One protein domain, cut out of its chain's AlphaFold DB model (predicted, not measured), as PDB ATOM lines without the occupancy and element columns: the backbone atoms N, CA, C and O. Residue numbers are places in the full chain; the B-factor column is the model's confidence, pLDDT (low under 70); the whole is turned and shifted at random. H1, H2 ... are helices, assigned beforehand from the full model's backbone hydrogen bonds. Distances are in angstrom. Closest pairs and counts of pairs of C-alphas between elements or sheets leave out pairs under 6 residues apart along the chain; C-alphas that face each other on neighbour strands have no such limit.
ATOM      1  N   ASP A 188      47.467  54.480  39.376       87.56
ATOM      2  CA  ASP A 188      48.382  53.890  38.398       87.56
ATOM      3  C   ASP A 188      47.860  52.529  37.909       87.56
ATOM      4  O   ASP A 188      47.980  51.496  38.576       87.56
ATOM      5  N   PHE A 189      47.274  52.530  36.711       84.94
ATOM      6  CA  PHE A 189      46.791  51.317  36.044       84.94
ATOM      7  C   PHE A 189      47.910  50.432  35.475       84.94
ATOM      8  O   PHE A 189      47.614  49.354  34.958       84.94
ATOM      9  N   THR A 190      49.170  50.875  35.533       84.31
ATOM     10  CA  THR A 190      50.335  50.124  35.041       84.31
ATOM     11  C   THR A 190      51.064  49.340  36.133       84.31
ATOM     12  O   THR A 190      51.868  48.463  35.806       84.31
ATOM     13  N   ASP A 191      50.754  49.603  37.406       86.88
ATOM     14  CA  ASP A 191      51.278  48.846  38.543       86.88
ATOM     15  C   ASP A 191      50.869  47.355  38.432       86.88
ATOM     16  O   ASP A 191      49.678  47.054  38.295       86.88
ATOM     17  N   PRO A 192      51.817  46.395  38.503       84.12
ATOM     18  CA  PRO A 192      51.526  44.957  38.449       84.12
ATOM     19  C   PRO A 192      50.561  44.446  39.531       84.12
ATOM     20  O   PRO A 192      49.930  43.400  39.361       84.12
ATOM     21  N   HIS A 193      50.439  45.157  40.651       85.06
ATOM     22  CA  HIS A 193      49.514  44.842  41.735       85.06
ATOM     23  C   HIS A 193      48.127  45.477  41.545       85.06
ATOM     24  O   HIS A 193      47.186  45.101  42.253       85.06
ATOM     25  N   THR A 194      47.958  46.374  40.569       86.44
ATOM     26  CA  THR A 194      46.659  46.947  40.212       86.44
ATOM     27  C   THR A 194      45.867  45.978  39.340       86.44
ATOM     28  O   THR A 194      46.235  45.631  38.216       86.44
ATOM     29  N   ILE A 195      44.697  45.562  39.826       85.81
ATOM     30  CA  ILE A 195      43.760  44.766  39.029       85.81
ATOM     31  C   ILE A 195      42.968  45.710  38.121       85.81
ATOM     32  O   ILE A 195      41.871  46.146  38.458       85.81
ATOM     33  N   CYS A 196      43.515  46.000  36.941       82.31
ATOM     34  CA  CYS A 196      42.806  46.741  35.902       82.31
ATOM     35  C   CYS A 196      42.070  45.777  34.958       82.31
ATOM     36  O   CYS A 196      42.640  44.804  34.450       82.31
ATOM     37  N   ARG A 197      40.770  46.004  34.752       79.19
ATOM     38  CA  ARG A 197      39.922  45.242  33.828       79.19
ATOM     39  C   ARG A 197      39.094  46.236  33.023       79.19
ATOM     40  O   ARG A 197      38.146  46.810  33.545       79.19
ATOM     41  N   SER A 198      39.464  46.435  31.766       76.56
ATOM     42  CA  SER A 198      38.793  47.350  30.844       76.56
ATOM     43  C   SER A 198      38.370  46.612  29.583       76.56
ATOM     44  O   SER A 198      39.075  45.722  29.113       76.56
ATOM     45  N   GLY A 199      37.234  46.998  29.018       78.12
ATOM     46  CA  GLY A 199      36.736  46.427  27.778       78.12
ATOM     47  C   GLY A 199      35.541  47.205  27.256       78.12
ATOM     48  O   GLY A 199      34.987  48.061  27.945       78.12
ATOM     49  N   LEU A 200      35.149  46.888  26.029       78.81
ATOM     50  CA  LEU A 200      33.985  47.462  25.374       78.81
ATOM     51  C   LEU A 200      33.073  46.331  24.928       78.81
ATOM     52  O   LEU A 200      33.528  45.301  24.437       78.81
ATOM     53  N   THR A 201      31.777  46.519  25.128       83.81
ATOM     54  CA  THR A 201      30.766  45.537  24.756       83.81
ATOM     55  C   THR A 201      29.519  46.247  24.257       83.81
ATOM     56  O   THR A 201      29.172  47.331  24.730       83.81
ATOM     57  N   ARG A 202      28.850  45.641  23.278       86.44
ATOM     58  CA  ARG A 202      27.578  46.127  22.752       86.44
ATOM     59  C   ARG A 202      26.455  45.348  23.422       86.44
ATOM     60  O   ARG A 202      26.360  44.137  23.249       86.44
ATOM     61  N   LEU A 203      25.596  46.049  24.153       91.06
ATOM     62  CA  LEU A 203      24.513  45.448  24.929       91.06
ATOM     63  C   LEU A 203      23.152  45.973  24.464       91.06
ATOM     64  O   LEU A 203      23.026  47.131  24.069       91.06
ATOM     65  N   SER A 204      22.133  45.114  24.530       93.62
ATOM     66  CA  SER A 204      20.733  45.551  24.540       93.62
ATOM     67  C   SER A 204      20.383  46.183  25.892       93.62
ATOM     68  O   SER A 204      21.101  45.978  26.872       93.62
ATOM     69  N   GLU A 205      19.254  46.890  25.983       91.00
ATOM     70  CA  GLU A 205      18.753  47.423  27.261       91.00
ATOM     71  C   GLU A 205      18.547  46.318  28.313       91.00
ATOM     72  O   GLU A 205      18.923  46.482  29.473       91.00
ATOM     73  N   GLU A 206      18.033  45.154  27.902       92.56
ATOM     74  CA  GLU A 206      17.863  43.996  28.788       92.56
ATOM     75  C   GLU A 206      19.212  43.470  29.308       92.56
ATOM     76  O   GLU A 206      19.358  43.164  30.490       92.56
ATOM     77  N   SER A 207      20.224  43.391  28.439       93.69
ATOM     78  CA  SER A 207      21.558  42.925  28.837       93.69
ATOM     79  C   SER A 207      22.291  43.956  29.697       93.69
ATOM     80  O   SER A 207      23.046  43.578  30.587       93.69
ATOM     81  N   PHE A 208      22.045  45.250  29.470       90.50
ATOM     82  CA  PHE A 208      22.548  46.330  30.317       90.50
ATOM     83  C   PHE A 208      21.990  46.220  31.744       90.50
ATOM     84  O   PHE A 208      22.758  46.304  32.699       90.50
ATOM     85  N   ALA A 209      20.688  45.952  31.893       85.31
ATOM     86  CA  ALA A 209      20.073  45.720  33.202       85.31
ATOM     87  C   ALA A 209      20.678  44.496  33.917       85.31
ATOM     88  O   ALA A 209      21.042  44.581  35.086       85.31
ATOM     89  N   LYS A 210      20.886  43.382  33.199       87.50
ATOM     90  CA  LYS A 210      21.568  42.195  33.753       87.50
ATOM     91  C   LYS A 210      23.010  42.492  34.178       87.50
ATOM     92  O   LYS A 210      23.480  41.968  35.180       87.50
ATOM     93  N   ALA A 211      23.726  43.326  33.429       88.19
ATOM     94  CA  ALA A 211      25.088  43.713  33.779       88.19
ATOM     95  C   ALA A 211      25.147  44.598  35.045       88.19
ATOM     96  O   ALA A 211      26.068  44.433  35.844       88.19
ATOM     97  N   ASP A 212      24.148  45.453  35.289       81.12
ATOM     98  CA  ASP A 212      24.011  46.184  36.561       81.12
ATOM     99  C   ASP A 212      23.807  45.230  37.756       81.12
ATOM    100  O   ASP A 212      24.481  45.348  38.782       81.12
ATOM    101  N   GLU A 213      22.956  44.207  37.611       81.56
ATOM    102  CA  GLU A 213      22.779  43.162  38.634       81.56
ATOM    103  C   GLU A 213      24.085  42.406  38.928       81.56
ATOM    104  O   GLU A 213      24.416  42.160  40.092       81.56
ATOM    105  N   LEU A 214      24.862  42.081  37.888       85.50
ATOM    106  CA  LEU A 214      26.169  41.436  38.036       85.50
ATOM    107  C   LEU A 214      27.165  42.323  38.793       85.50
ATOM    108  O   LEU A 214      27.869  41.821  39.674       85.50
ATOM    109  N   PHE A 215      27.212  43.629  38.510       83.25
ATOM    110  CA  PHE A 215      28.053  44.559  39.269       83.25
ATOM    111  C   PHE A 215      27.637  44.639  40.735       83.25
ATOM    112  O   PHE A 215      28.495  44.564  41.619       83.25
ATOM    113  N   ASN A 216      26.336  44.721  41.011       78.31
ATOM    114  CA  ASN A 216      25.820  44.732  42.377       78.31
ATOM    115  C   ASN A 216      26.189  43.444  43.132       78.31
ATOM    116  O   ASN A 216      26.642  43.507  44.278       78.31
ATOM    117  N   HIS A 217      26.063  42.283  42.485       81.25
ATOM    118  CA  HIS A 217      26.458  41.000  43.065       81.25
ATOM    119  C   HIS A 217      27.962  40.934  43.366       81.25
ATOM    120  O   HIS A 217      28.353  40.569  44.476       81.25
ATOM    121  N   PHE A 218      28.800  41.336  42.408       85.75
ATOM    122  CA  PHE A 218      30.251  41.385  42.569       85.75
ATOM    123  C   PHE A 218      30.668  42.285  43.741       85.75
ATOM    124  O   PHE A 218      31.404  41.846  44.626       85.75
ATOM    125  N   MET A 219      30.145  43.515  43.806       82.88
ATOM    126  CA  MET A 219      30.455  44.449  44.894       82.88
ATOM    127  C   MET A 219      29.996  43.915  46.254       82.88
ATOM    128  O   MET A 219      30.720  44.041  47.243       82.88
ATOM    129  N   ALA A 220      28.826  43.270  46.318       79.31
ATOM    130  CA  ALA A 220      28.331  42.658  47.548       79.31
ATOM    131  C   ALA A 220      29.249  41.528  48.047       79.31
ATOM    132  O   ALA A 220      29.531  41.455  49.245       79.31
ATOM    133  N   GLN A 221      29.750  40.675  47.149       84.75
ATOM    134  CA  GLN A 221      30.715  39.631  47.502       84.75
ATOM    135  C   GLN A 221      32.035  40.220  48.009       84.75
ATOM    136  O   GLN A 221      32.575  39.744  49.007       84.75
ATOM    137  N   LEU A 222      32.530  41.280  47.366       85.81
ATOM    138  CA  LEU A 222      33.771  41.951  47.751       85.81
ATOM    139  C   LEU A 222      33.657  42.595  49.141       85.81
ATOM    140  O   LEU A 222      34.522  42.398  49.993       85.81
ATOM    141  N   PHE A 223      32.548  43.283  49.426       82.25
ATOM    142  CA  PHE A 223      32.293  43.825  50.764       82.25
ATOM    143  C   PHE A 223      32.136  42.732  51.825       82.25
ATOM    144  O   PHE A 223      32.627  42.906  52.938       82.25
ATOM    145  N   ALA A 224      31.544  41.584  51.487       81.69
ATOM    146  CA  ALA A 224      31.464  40.451  52.407       81.69
ATOM    147  C   ALA A 224      32.846  39.859  52.751       81.69
ATOM    148  O   ALA A 224      33.023  39.340  53.853       81.69
ATOM    149  N   LEU A 225      33.831  39.935  51.844       88.19
ATOM    150  CA  LEU A 225      35.226  39.607  52.166       88.19
ATOM    151  C   LEU A 225      35.807  40.623  53.155       88.19
ATOM    152  O   LEU A 225      36.340  40.225  54.187       88.19
ATOM    153  N   GLY A 226      35.605  41.920  52.908       88.19
ATOM    154  CA  GLY A 226      36.021  42.976  53.837       88.19
ATOM    155  C   GLY A 226      35.419  42.823  55.241       88.19
ATOM    156  O   GLY A 226      36.115  43.012  56.236       88.19
ATOM    157  N   ASP A 227      34.151  42.413  55.342       84.06
ATOM    158  CA  ASP A 227      33.491  42.148  56.626       84.06
ATOM    159  C   ASP A 227      34.102  40.944  57.370       84.06
ATOM    160  O   ASP A 227      34.191  40.968  58.601       84.06
ATOM    161  N   LYS A 228      34.561  39.906  56.652       88.00
ATOM    162  CA  LYS A 228      35.291  38.766  57.243       88.00
ATOM    163  C   LYS A 228      36.671  39.182  57.747       88.00
ATOM    164  O   LYS A 228      37.064  38.800  58.848       88.00
ATOM    165  N   ASP A 229      37.363  40.016  56.976       91.00
ATOM    166  CA  ASP A 229      38.713  40.491  57.290       91.00
ATOM    167  C   ASP A 229      38.715  41.639  58.310       91.00
ATOM    168  O   ASP A 229      39.761  42.018  58.845       91.00
ATOM    169  N   ARG A 230      37.528  42.151  58.663       84.31
ATOM    170  CA  ARG A 230      37.309  43.282  59.573       84.31
ATOM    171  C   ARG A 230      37.993  43.146  60.923       84.31
ATOM    172  O   ARG A 230      38.175  44.161  61.568       84.31
ATOM    173  N   ASN A 231      38.327  41.946  61.395       84.69
ATOM    174  CA  ASN A 231      38.979  41.753  62.694       84.69
ATOM    175  C   ASN A 231      40.470  41.403  62.591       84.69
ATOM    176  O   ASN A 231      41.133  41.289  63.620       84.69
ATOM    177  N   LEU A 232      41.022  41.276  61.383       89.62
ATOM    178  CA  LEU A 232      42.436  40.957  61.200       89.62
ATOM    179  C   LEU A 232      43.346  42.113  61.659       89.62
ATOM    180  O   LEU A 232      42.905  43.268  61.648       89.62
ATOM    181  N   PRO A 233      44.594  41.828  62.074       87.44
ATOM    182  CA  PRO A 233      45.601  42.854  62.346       87.44
ATOM    183  C   PRO A 233      45.850  43.740  61.122       87.44
ATOM    184  O   PRO A 233      45.771  43.262  59.989       87.44
ATOM    185  N   HIS A 234      46.149  45.018  61.348       83.81
ATOM    186  CA  HIS A 234      46.291  46.010  60.280       83.81
ATOM    187  C   HIS A 234      47.438  45.692  59.307       83.81
ATOM    188  O   HIS A 234      47.351  46.048  58.142       83.81
ATOM    189  N   GLU A 235      48.468  44.965  59.747       89.75
ATOM    190  CA  GLU A 235      49.598  44.539  58.912       89.75
ATOM    191  C   GLU A 235      49.208  43.445  57.905       89.75
ATOM    192  O   GLU A 235      49.945  43.172  56.962       89.75
ATOM    193  N   LYS A 236      48.061  42.784  58.116       92.06
ATOM    194  CA  LYS A 236      47.553  41.701  57.259       92.06
ATOM    195  C   LYS A 236      46.477  42.155  56.277       92.06
ATOM    196  O   LYS A 236      45.974  41.327  55.524       92.06
ATOM    197  N   VAL A 237      46.088  43.425  56.313       91.81
ATOM    198  CA  VAL A 237      45.018  43.974  55.475       91.81
ATOM    199  C   VAL A 237      45.467  45.272  54.824       91.81
ATOM    200  O   VAL A 237      46.380  45.950  55.282       91.81
ATOM    201  N   SER A 238      44.831  45.627  53.717       90.81
ATOM    202  CA  SER A 238      45.079  46.881  53.009       90.81
ATOM    203  C   SER A 238      43.763  47.433  52.483       90.81
ATOM    204  O   SER A 238      42.796  46.692  52.292       90.81
ATOM    205  N   TRP A 239      43.707  48.746  52.275       89.75
ATOM    206  CA  TRP A 239      42.550  49.381  51.657       89.75
ATOM    207  C   TRP A 239      42.589  49.160  50.147       89.75
ATOM    208  O   TRP A 239      43.537  49.574  49.485       89.75
ATOM    209  N   TYR A 240      41.537  48.550  49.604       89.94
ATOM    210  CA  TYR A 240      41.365  48.372  48.165       89.94
ATOM    211  C   TYR A 240      40.211  49.242  47.672       89.94
ATOM    212  O   TYR A 240      39.056  49.048  48.055       89.94
ATOM    213  N   ALA A 241      40.517  50.198  46.800       88.56
ATOM    214  CA  ALA A 241      39.508  50.978  46.100       88.56
ATOM    215  C   ALA A 241      38.976  50.166  44.914       88.56
ATOM    216  O   ALA A 241      39.716  49.878  43.981       88.56
ATOM    217  N   THR A 242      37.697  49.783  44.951       87.38
ATOM    218  CA  THR A 242      37.053  49.038  43.858       87.38
ATOM    219  C   THR A 242      35.770  49.728  43.421       87.38
ATOM    220  O   THR A 242      34.972  50.149  44.255       87.38
ATOM    221  N   GLY A 243      35.557  49.803  42.111       84.06
ATOM    222  CA  GLY A 243      34.338  50.319  41.506       84.06
ATOM    223  C   GLY A 243      34.201  49.829  40.069       84.06
ATOM    224  O   GLY A 243      35.183  49.439  39.441       84.06
ATOM    225  N   ALA A 244      32.972  49.843  39.565       81.19
ATOM    226  CA  ALA A 244      32.644  49.529  38.182       81.19
ATOM    227  C   ALA A 244      31.789  50.668  37.621       81.19
ATOM    228  O   ALA A 244      30.863  51.137  38.283       81.19
ATOM    229  N   VAL A 245      32.115  51.130  36.414       84.38
ATOM    230  CA  VAL A 245      31.371  52.186  35.722       84.38
ATOM    231  C   VAL A 245      31.065  51.695  34.318       84.38
ATOM    232  O   VAL A 245      31.962  51.275  33.594       84.38
ATOM    233  N   MET A 246      29.796  51.761  33.929       84.94
ATOM    234  CA  MET A 246      29.340  51.396  32.593       84.94
ATOM    235  C   MET A 246      28.323  52.424  32.118       84.94
ATOM    236  O   MET A 246      27.389  52.781  32.835       84.94
ATOM    237  N   ARG A 247      28.519  52.920  30.900       84.50
ATOM    238  CA  ARG A 247      27.649  53.907  30.266       84.50
ATOM    239  C   ARG A 247      27.602  53.621  28.771       84.50
ATOM    240  O   ARG A 247      28.608  53.219  28.198       84.50
ATOM    241  N   SER A 248      26.448  53.861  28.151       83.75
ATOM    242  CA  SER A 248      26.384  53.974  26.693       83.75
ATOM    243  C   SER A 248      27.245  55.154  26.233       83.75
ATOM    244  O   SER A 248      27.203  56.227  26.846       83.75
ATOM    245  N   ASP A 249      28.027  54.948  25.182       80.25
ATOM    246  CA  ASP A 249      28.969  55.928  24.647       80.25
ATOM    247  C   ASP A 249      28.974  55.875  23.115       80.25
ATOM    248  O   ASP A 249      28.723  54.818  22.525       80.25
ATOM    249  N   ASP A 250      29.258  57.006  22.466       80.62
ATOM    250  CA  ASP A 250      29.381  57.080  21.004       80.62
ATOM    251  C   ASP A 250      30.785  56.652  20.570       80.62
ATOM    252  O   ASP A 250      31.667  57.451  20.254       80.62
ATOM    253  N   ILE A 251      30.995  55.340  20.603       75.50
ATOM    254  CA  ILE A 251      32.272  54.719  20.259       75.50
ATOM    255  C   ILE A 251      32.659  54.998  18.801       75.50
ATOM    256  O   ILE A 251      33.831  55.222  18.511       75.50
ATOM    257  N   VAL A 252      31.681  55.019  17.888       72.62
ATOM    258  CA  VAL A 252      31.933  55.251  16.459       72.62
ATOM    259  C   VAL A 252      32.444  56.674  16.247       72.62
ATOM    260  O   VAL A 252      33.474  56.851  15.601       72.62
ATOM    261  N   GLY A 253      31.794  57.672  16.854       73.62
ATOM    262  CA  GLY A 253      32.261  59.058  16.818       73.62
ATOM    263  C   GLY A 253      33.682  59.229  17.365       73.62
ATOM    264  O   GLY A 253      34.500  59.904  16.742       73.62
ATOM    265  N   ARG A 254      34.021  58.556  18.475       71.06
ATOM    266  CA  ARG A 254      35.367  58.626  19.083       71.06
ATOM    267  C   ARG A 254      36.469  57.990  18.241       71.06
ATOM    268  O   ARG A 254      37.586  58.489  18.251       71.06
ATOM    269  N   ILE A 255      36.184  56.912  17.511       69.38
ATOM    270  CA  ILE A 255      37.169  56.281  16.612       69.38
ATOM    271  C   ILE A 255      37.570  57.241  15.483       69.38
ATOM    272  O   ILE A 255      38.724  57.249  15.056       69.38
ATOM    273  N   HIS A 256      36.627  58.057  15.012       68.69
ATOM    274  CA  HIS A 256      36.886  59.062  13.982       68.69
ATOM    275  C   HIS A 256      37.602  60.316  14.517       68.69
ATOM    276  O   HIS A 256      38.165  61.067  13.721       68.69
ATOM    277  N   ASP A 257      37.636  60.513  15.838       67.69
ATOM    278  CA  ASP A 257      38.387  61.574  16.512       67.69
ATOM    279  C   ASP A 257      39.771  61.054  16.951       67.69
ATOM    280  O   ASP A 257      39.938  60.400  17.990       67.69
TER     281      ASP A 257
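AT A GLANCE: This is residues 188 to 257 of the 272 residues of the protein "Helix-turn-helix domain-containing protein" of Sphingomonas montanisoli (UniProt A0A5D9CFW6). One long helix, H1, makes one long edge of a flat, open shape, and two long stretches with no named element, residues 188 to 204 before it and 230 to 250 after it, fold back along it. The short helix H2 sticks out at one end with residues 252 to 256. The printed part has 70 residues with two named helices, H1 then H2, and no named strand; the class is all helix, with 31 residues in named elements, under half. It is only just extended, close to loose, with a radius of gyration of the C-alphas of 16.7 A and spans of 51 by 30 by 12 A.

IN THESE COORDINATES: Find C-alpha 205 at (18.753, 47.423, 27.261); from there H1, residues 205 to 229, runs 36.7 A to C-alpha 229 at (38.713, 40.491, 57.290). H2, residues 251 to 256, ends at C-alpha 256 at (36.886, 59.062, 13.982).

HOW THE PARTS SIT: H1 and H2 are apart, with no C-alpha of the one within 8 A of the other. In both, every O i to N i+4 pair is within hydrogen-bond range.

THE WHOLE: Look at Pro 233 and His 256, whose C-alphas are the two farthest apart, 51.7 A. The link from H1 to H2, 21 residues, is long. Residues 230 to 236 stand free. The printed part has no cut; pLDDT is under 70 at residues 255 to 257.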